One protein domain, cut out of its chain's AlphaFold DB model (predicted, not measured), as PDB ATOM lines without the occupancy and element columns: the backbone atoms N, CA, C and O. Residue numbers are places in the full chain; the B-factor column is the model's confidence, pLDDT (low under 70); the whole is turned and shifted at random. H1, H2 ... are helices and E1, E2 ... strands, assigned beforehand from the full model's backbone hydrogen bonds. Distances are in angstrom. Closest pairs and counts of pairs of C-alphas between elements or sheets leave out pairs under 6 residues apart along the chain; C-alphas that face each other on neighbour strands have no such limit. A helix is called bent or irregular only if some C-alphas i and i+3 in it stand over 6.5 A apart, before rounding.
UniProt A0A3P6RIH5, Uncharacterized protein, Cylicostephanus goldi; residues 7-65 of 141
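What this domain is: This is residues 7 to 65 of the 141 residues of an uncharacterized protein of Cylicostephanus goldi (UniProt A0A3P6RIH5). A small sheet of three antiparallel strands has one kinked helix, H1, covering one of its faces, while its other face is bare. A long loop joins E1 to E2, and its residues 16 to 21 stick out from the body. The printed part has 59 residues, with three named strands and then one named helix in the order E1, E2, E3, H1; the order across the sheet is E1, E2, E3, and the class is mixed, helices and strands. The whole is compact, with a radius of gyration of the C-alphas of 11.5 A and spans of 31 by 28 by 17 A.

Where its parts are: E1 is residues 7 to 12, 14.9 A from first to last C-alpha, and C-alpha 7 is at (161.569, 123.088, 176.806). Residues 13 to 27 hold no named element. E2 is residues 28 to 33, 17.1 A long, with C-alpha 28 at (167.628, 129.021, 165.685). E3 is residues 39 to 43, 13.5 A long. H1 is residues 46 to 63, 22.6 A from first to last C-alpha, and C-alpha 63 is at (160.702, 139.878, 178.067). H1 is irregular, with C-alphas 52 and 55 lying 7.5 A apart, and it has a kink of 71 degrees near residue 53.

How they stand to each other: The three strands form a meander, each strand the antiparallel neighbour of the one before, with E1 and E3 as edge strands. E1 and E2 are a hairpin with 165 degrees between their directions; N 7 and O 32, 2.8 A apart, and N 30 and O 10, 2.8 A apart, are within hydrogen-bond range. E2 and E3 are also a hairpin, at 162 degrees, with N 31 and O 40 at 2.8 A and N 42 and O 29 at 2.9 A. H1 is on the sheet at a height over the sheet of 9.2 A, in two layers, a helix on one face of a sheet. It lies over E2 and only just over E3, on which 3 of its C-alphas fall. On the local plane it stands at 34 degrees to E2, slantwise to the strands. The closest C-alphas of E3 and H1 are those of Ser 43 and Phe 49, 6.4 A apart; those of E2 and H1 are Tyr 28 and Phe 49, 7.5 A apart. E1 and H1 are near each other, with 8 pairs of C-alphas within 10 A. In H1, 11 of 14 O i to N i+4 pairs are within hydrogen-bond range.

The domain as a whole: The two C-alphas farthest apart are those of Asp 23 and Leu 37, at 31.5 A. The printed part has no cut. The link from E1 to E2 is long, with 15 residues, and its residues 16 to 21 stand free; the links from E2 to E3 and from E3 to H1 are tight. The mean pLDDT of the printed part is 85.5, and residues 17, 19, 20 and 22 are under 70.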
ATOM      1  N   TYR A   7     162.692 122.551 177.563       88.88
ATOM      2  CA  TYR A   7     161.569 123.088 176.806       88.88
ATOM      3  C   TYR A   7     162.072 124.078 175.761       88.88
ATOM      4  O   TYR A   7     162.874 124.962 176.061       88.88
ATOM      5  N   ILE A   8     161.558 123.956 174.539       89.31
ATOM      6  CA  ILE A   8     161.773 124.940 173.478       89.31
ATOM      7  C   ILE A   8     160.752 126.058 173.682       89.31
ATOM      8  O   ILE A   8     159.548 125.816 173.632       89.31
ATOM      9  N   ILE A   9     161.231 127.274 173.931       89.69
ATOM     10  CA  ILE A   9     160.378 128.449 174.177       89.69
ATOM     11  C   ILE A   9     160.277 129.378 172.970       89.69
ATOM     12  O   ILE A   9     159.371 130.208 172.917       89.69
ATOM     13  N   ALA A  10     161.195 129.244 172.013       89.19
ATOM     14  CA  ALA A  10     161.134 129.911 170.724       89.19
ATOM     15  C   ALA A  10     161.888 129.095 169.674       89.19
ATOM     16  O   ALA A  10     162.930 128.506 169.968       89.19
ATOM     17  N   ALA A  11     161.389 129.111 168.447       89.06
ATOM     18  CA  ALA A  11     162.086 128.645 167.261       89.06
ATOM     19  C   ALA A  11     161.756 129.611 166.123       89.06
ATOM     20  O   ALA A  11     160.672 130.190 166.111       89.06
ATOM     21  N   GLY A  12     162.682 129.827 165.195       86.06
ATOM     22  CA  GLY A  12     162.454 130.789 164.123       86.06
ATOM     23  C   GLY A  12     163.450 130.685 162.969       86.06
ATOM     24  O   GLY A  12     164.372 129.861 163.010       86.06
ATOM     25  N   PRO A  13     163.269 131.517 161.929       77.56
ATOM     26  CA  PRO A  13     162.162 132.469 161.754       77.56
ATOM     27  C   PRO A  13     160.867 131.836 161.216       77.56
ATOM     28  O   PRO A  13     159.796 132.380 161.438       77.56
ATOM     29  N   ALA A  14     160.940 130.682 160.553       72.56
ATOM     30  CA  ALA A  14     159.803 130.105 159.833       72.56
ATOM     31  C   ALA A  14     158.863 129.240 160.686       72.56
ATOM     32  O   ALA A  14     158.037 128.528 160.129       72.56
ATOM     33  N   PHE A  15     159.005 129.244 162.015       75.44
ATOM     34  CA  PHE A  15     158.114 128.480 162.884       75.44
ATOM     35  C   PHE A  15     156.851 129.283 163.167       75.44
ATOM     36  O   PHE A  15     156.894 130.278 163.892       75.44
ATOM     37  N   ASP A  16     155.726 128.824 162.636       72.94
ATOM     38  CA  ASP A  16     154.432 129.365 163.009       72.94
ATOM     39  C   ASP A  16     153.902 128.644 164.260       72.94
ATOM     40  O   ASP A  16     153.678 127.429 164.273       72.94
ATOM     41  N   ASN A  17     153.704 129.411 165.336       68.44
ATOM     42  CA  ASN A  17     153.188 128.908 166.607       68.44
ATOM     43  C   ASN A  17     151.736 128.412 166.507       68.44
ATOM     44  O   ASN A  17     151.337 127.573 167.318       68.44
ATOM     45  N   GLU A  18     150.953 128.909 165.545       72.38
ATOM     46  CA  GLU A  18     149.544 128.541 165.385       72.38
ATOM     47  C   GLU A  18     149.398 127.221 164.628       72.38
ATOM     48  O   GLU A  18     148.718 126.301 165.089       72.38
ATOM     49  N   THR A  19     150.092 127.082 163.498       69.81
ATOM     50  CA  THR A  19     150.026 125.867 162.672       69.81
ATOM     51  C   THR A  19     151.021 124.785 163.089       69.81
ATOM     52  O   THR A  19     150.901 123.641 162.639       69.81
ATOM     53  N   ARG A  20     151.995 125.113 163.957       69.44
ATOM     54  CA  ARG A  20     153.136 124.256 164.337       69.44
ATOM     55  C   ARG A  20     153.910 123.726 163.129       69.44
ATOM     56  O   ARG A  20     154.534 122.664 163.204       69.44
ATOM     57  N   LYS A  21     153.848 124.442 162.006       70.00
ATOM     58  CA  LYS A  21     154.569 124.115 160.781       70.00
ATOM     59  C   LYS A  21     155.743 125.063 160.613       70.00
ATOM     60  O   LYS A  21     155.702 126.215 161.038       70.00
ATOM     61  N   ALA A  22     156.803 124.520 160.028       69.56
ATOM     62  CA  ALA A  22     157.949 125.287 159.592       69.56
ATOM     63  C   ALA A  22     158.018 125.208 158.068       69.56
ATOM     64  O   ALA A  22     158.269 124.127 157.532       69.56
ATOM     65  N   ASP A  23     157.762 126.328 157.393       70.12
ATOM     66  CA  ASP A  23     157.816 126.403 155.926       70.12
ATOM     67  C   ASP A  23     159.265 126.371 155.410       70.12
ATOM     68  O   ASP A  23     159.542 125.891 154.312       70.12
ATOM     69  N   GLU A  24     160.212 126.805 156.243       77.38
ATOM     70  CA  GLU A  24     161.649 126.776 155.980       77.38
ATOM     71  C   GLU A  24     162.405 126.100 157.133       77.38
ATOM     72  O   GLU A  24     161.911 126.036 158.267       77.38
ATOM     73  N   PRO A  25     163.631 125.596 156.892       81.12
ATOM     74  CA  PRO A  25     164.456 125.053 157.960       81.12
ATOM     75  C   PRO A  25     164.698 126.090 159.061       81.12
ATOM     76  O   PRO A  25     165.207 127.186 158.819       81.12
ATOM     77  N   LEU A  26     164.394 125.686 160.296       86.94
ATOM     78  CA  LEU A  26     164.650 126.479 161.496       86.94
ATOM     79  C   LEU A  26     166.128 126.864 161.581       86.94
ATOM     80  O   LEU A  26     167.009 125.999 161.484       86.94
ATOM     81  N   GLN A  27     166.372 128.155 161.789       89.81
ATOM     82  CA  GLN A  27     167.707 128.742 161.874       89.81
ATOM     83  C   GLN A  27     168.204 128.807 163.312       89.81
ATOM     84  O   GLN A  27     169.401 128.651 163.553       89.81
ATOM     85  N   TYR A  28     167.297 129.008 164.268       92.12
ATOM     86  CA  TYR A  28     167.628 129.021 165.685       92.12
ATOM     87  C   TYR A  28     166.502 128.454 166.549       92.12
ATOM     88  O   TYR A  28     165.334 128.421 166.152       92.12
ATOM     89  N   MET A  29     166.871 128.040 167.759       92.81
ATOM     90  CA  MET A  29     165.946 127.664 168.822       92.81
ATOM     91  C   MET A  29     166.465 128.130 170.181       92.81
ATOM     92  O   MET A  29     167.665 128.090 170.456       92.81
ATOM     93  N   VAL A  30     165.540 128.554 171.034       92.50
ATOM     94  CA  VAL A  30     165.798 128.970 172.411       92.50
ATOM     95  C   VAL A  30     165.215 127.915 173.335       92.50
ATOM     96  O   VAL A  30     164.024 127.598 173.261       92.50
ATOM     97  N   VAL A  31     166.066 127.367 174.194       92.75
ATOM     98  CA  VAL A  31     165.771 126.224 175.054       92.75
ATOM     99  C   VAL A  31     166.052 126.595 176.505       92.75
ATOM    100  O   VAL A  31     167.075 127.208 176.808       92.75
ATOM    101  N   THR A  32     165.150 126.215 177.402       91.69
ATOM    102  CA  THR A  32     165.282 126.427 178.850       91.69
ATOM    103  C   THR A  32     164.713 125.245 179.621       91.69
ATOM    104  O   THR A  32     163.896 124.489 179.105       91.69
ATOM    105  N   ASP A  33     165.103 125.087 180.879       88.81
ATOM    106  CA  ASP A  33     164.452 124.174 181.822       88.81
ATOM    107  C   ASP A  33     163.182 124.779 182.448       88.81
ATOM    108  O   ASP A  33     162.941 125.988 182.367       88.81
ATOM    109  N   ALA A  34     162.389 123.935 183.122       84.06
ATOM    110  CA  ALA A  34     161.165 124.341 183.826       84.06
ATOM    111  C   ALA A  34     161.393 125.451 184.867       84.06
ATOM    112  O   ALA A  34     160.525 126.303 185.054       84.06
ATOM    113  N   ASN A  35     162.557 125.454 185.526       80.25
ATOM    114  CA  ASN A  35     162.872 126.401 186.593       80.25
ATOM    115  C   ASN A  35     163.588 127.659 186.084       80.25
ATOM    116  O   ASN A  35     163.904 128.531 186.890       80.25
ATOM    117  N   ARG A  36     163.820 127.780 184.765       80.62
ATOM    118  CA  ARG A  36     164.527 128.911 184.140       80.62
ATOM    119  C   ARG A  36     165.930 129.145 184.716       80.62
ATOM    120  O   ARG A  36     166.389 130.283 184.779       80.62
ATOM    121  N   LEU A  37     166.596 128.080 185.155       80.56
ATOM    122  CA  LEU A  37     167.955 128.122 185.700       80.56
ATOM    123  C   LEU A  37     169.021 127.920 184.620       80.56
ATOM    124  O   LEU A  37     170.174 128.303 184.797       80.56
ATOM    125  N   SER A  38     168.644 127.303 183.508       84.75
ATOM    126  CA  SER A  38     169.497 127.009 182.368       84.75
ATOM    127  C   SER A  38     168.876 127.593 181.109       84.75
ATOM    128  O   SER A  38     167.687 127.429 180.848       84.75
ATOM    129  N   LEU A  39     169.698 128.271 180.320       89.06
ATOM    130  CA  LEU A  39     169.290 128.879 179.066       89.06
ATOM    131  C   LEU A  39     170.315 128.526 177.998       89.06
ATOM    132  O   LEU A  39     171.518 128.706 178.189       89.06
ATOM    133  N   MET A  40     169.824 128.025 176.873       91.25
ATOM    134  CA  MET A  40     170.635 127.627 175.733       91.25
ATOM    135  C   MET A  40     170.007 128.172 174.456       91.25
ATOM    136  O   MET A  40     168.809 128.011 174.222       91.25
ATOM    137  N   VAL A  41     170.827 128.789 173.611       92.56
ATOM    138  CA  VAL A  41     170.424 129.231 172.277       92.56
ATOM    139  C   VAL A  41     171.239 128.450 171.265       92.56
ATOM    140  O   VAL A  41     172.464 128.539 171.240       92.56
ATOM    141  N   TYR A  42     170.550 127.675 170.436       92.00
ATOM    142  CA  TYR A  42     171.166 126.930 169.350       92.00
ATOM    143  C   TYR A  42     170.890 127.649 168.039       92.00
ATOM    144  O   TYR A  42     169.759 128.059 167.784       92.00
ATOM    145  N   SER A  43     171.916 127.776 167.205       91.62
ATOM    146  CA  SER A  43     171.820 128.322 165.852       91.62
ATOM    147  C   SER A  43     172.448 127.351 164.857       91.62
ATOM    148  O   SER A  43     173.346 126.589 165.216       91.62
ATOM    149  N   ARG A  44     171.951 127.342 163.614       88.44
ATOM    150  CA  ARG A  44     172.565 126.562 162.528       88.44
ATOM    151  C   ARG A  44     173.865 127.180 162.044       88.44
ATOM    152  O   ARG A  44     174.832 126.462 161.832       88.44
ATOM    153  N   ASP A  45     173.850 128.495 161.878       87.88
ATOM    154  CA  ASP A  45     175.009 129.291 161.507       87.88
ATOM    155  C   ASP A  45     175.180 130.405 162.554       87.88
ATOM    156  O   ASP A  45     174.307 131.281 162.665       87.88
ATOM    157  N   PRO A  46     176.270 130.380 163.344       88.94
ATOM    158  CA  PRO A  46     176.496 131.375 164.381       88.94
ATOM    159  C   PRO A  46     176.696 132.775 163.788       88.94
ATOM    160  O   PRO A  46     176.227 133.756 164.365       88.94
ATOM    161  N   HIS A  47     177.332 132.891 162.622       87.94
ATOM    162  CA  HIS A  47     177.614 134.174 161.988       87.94
ATOM    163  C   HIS A  47     176.324 134.860 161.531       87.94
ATOM    164  O   HIS A  47     176.081 136.022 161.867       87.94
ATOM    165  N   ILE A  48     175.449 134.120 160.843       89.94
ATOM    166  CA  ILE A  48     174.135 134.628 160.417       89.94
ATOM    167  C   ILE A  48     173.280 134.986 161.636       89.94
ATOM    168  O   ILE A  48     172.611 136.024 161.642       89.94
ATOM    169  N   PHE A  49     173.322 134.163 162.688       91.56
ATOM    170  CA  PHE A  49     172.581 134.417 163.918       91.56
ATOM    171  C   PHE A  49     172.976 135.741 164.574       91.56
ATOM    172  O   PHE A  49     172.103 136.566 164.856       91.56
ATOM    173  N   PHE A  50     174.277 135.975 164.767       89.94
ATOM    174  CA  PHE A  50     174.771 137.207 165.381       89.94
ATOM    175  C   PHE A  50     174.467 138.458 164.552       89.94
ATOM    176  O   PHE A  50     174.238 139.519 165.132       89.94
ATOM    177  N   GLN A  51     174.402 138.334 163.224       90.69
ATOM    178  CA  GLN A  51     174.083 139.449 162.332       90.69
ATOM    179  C   GLN A  51     172.593 139.784 162.266       90.69
ATOM    180  O   GLN A  51     172.239 140.959 162.252       90.69
ATOM    181  N   LYS A  52     171.724 138.769 162.179       91.88
ATOM    182  CA  LYS A  52     170.305 138.969 161.843       91.88
ATOM    183  C   LYS A  52     169.349 138.773 163.012       91.88
ATOM    184  O   LYS A  52     168.361 139.487 163.086       91.88
ATOM    185  N   TYR A  53     169.616 137.816 163.900       91.88
ATOM    186  CA  TYR A  53     168.618 137.337 164.870       91.88
ATOM    187  C   TYR A  53     168.963 137.663 166.325       91.88
ATOM    188  O   TYR A  53     168.086 137.675 167.183       91.88
ATOM    189  N   ASN A  54     170.232 137.947 166.624       90.88
ATOM    190  CA  ASN A  54     170.708 138.122 167.994       90.88
ATOM    191  C   ASN A  54     169.965 139.220 168.767       90.88
ATOM    192  O   ASN A  54     169.584 139.005 169.914       90.88
ATOM    193  N   LYS A  55     169.712 140.375 168.141       91.31
ATOM    194  CA  LYS A  55     168.996 141.479 168.795       91.31
ATOM    195  C   LYS A  55     167.573 141.075 169.194       91.31
ATOM    196  O   LYS A  55     167.199 141.240 170.353       91.31
ATOM    197  N   ASP A  56     166.825 140.494 168.263       91.31
ATOM    198  CA  ASP A  56     165.426 140.109 168.474       91.31
ATOM    199  C   ASP A  56     165.305 138.984 169.511       91.31
ATOM    200  O   ASP A  56     164.411 138.988 170.359       91.31
ATOM    201  N   VAL A  57     166.247 138.034 169.492       91.31
ATOM    202  CA  VAL A  57     166.298 136.935 170.463       91.31
ATOM    203  C   VAL A  57     166.668 137.440 171.859       91.31
ATOM    204  O   VAL A  57     166.059 137.000 172.834       91.31
ATOM    205  N   LEU A  58     167.605 138.386 171.984       90.44
ATOM    206  CA  LEU A  58     167.928 139.023 173.267       90.44
ATOM    207  C   LEU A  58     166.727 139.783 173.841       90.44
ATOM    208  O   LEU A  58     166.425 139.622 175.022       90.44
ATOM    209  N   GLU A  59     165.996 140.534 173.015       90.19
ATOM    210  CA  GLU A  59     164.783 141.240 173.447       90.19
ATOM    211  C   GLU A  59     163.670 140.264 173.871       90.19
ATOM    212  O   GLU A  59     162.991 140.467 174.883       90.19
ATOM    213  N   PHE A  60     163.491 139.164 173.131       90.44
ATOM    214  CA  PHE A  60     162.575 138.091 173.518       90.44
ATOM    215  C   PHE A  60     162.955 137.484 174.876       90.44
ATOM    216  O   PHE A  60     162.088 137.287 175.730       90.44
ATOM    217  N   MET A  61     164.241 137.201 175.090       89.19
ATOM    218  CA  MET A  61     164.748 136.630 176.340       89.19
ATOM    219  C   MET A  61     164.550 137.591 177.517       89.19
ATOM    220  O   MET A  61     164.052 137.158 178.561       89.19
ATOM    221  N   GLU A  62     164.800 138.890 177.325       88.25
ATOM    222  CA  GLU A  62     164.561 139.921 178.340       88.25
ATOM    223  C   GLU A  62     163.084 139.963 178.760       88.25
ATOM    224  O   GLU A  62     162.769 139.887 179.950       88.25
ATOM    225  N   LYS A  63     162.153 139.948 177.796       88.50
ATOM    226  CA  LYS A  63     160.702 139.878 178.067       88.50
ATOM    227  C   LYS A  63     160.287 138.599 178.804       88.50
ATOM    228  O   LYS A  63     159.277 138.594 179.508       88.50
ATOM    229  N   LYS A  64     161.041 137.506 178.654       86.94
ATOM    230  CA  LYS A  64     160.807 136.227 179.352       86.94
ATOM    231  C   LYS A  64     161.489 136.144 180.725       86.94
ATOM    232  O   LYS A  64     161.286 135.152 181.432       86.94
ATOM    233  N   GLY A  65     162.212 137.187 181.139       85.25
ATOM    234  CA  GLY A  65     162.884 137.277 182.438       85.25
ATOM    235  C   GLY A  65     164.318 136.743 182.447       85.25
ATOM    236  O   GLY A  65     164.883 136.552 183.525       85.25
TER     237      GLY A  65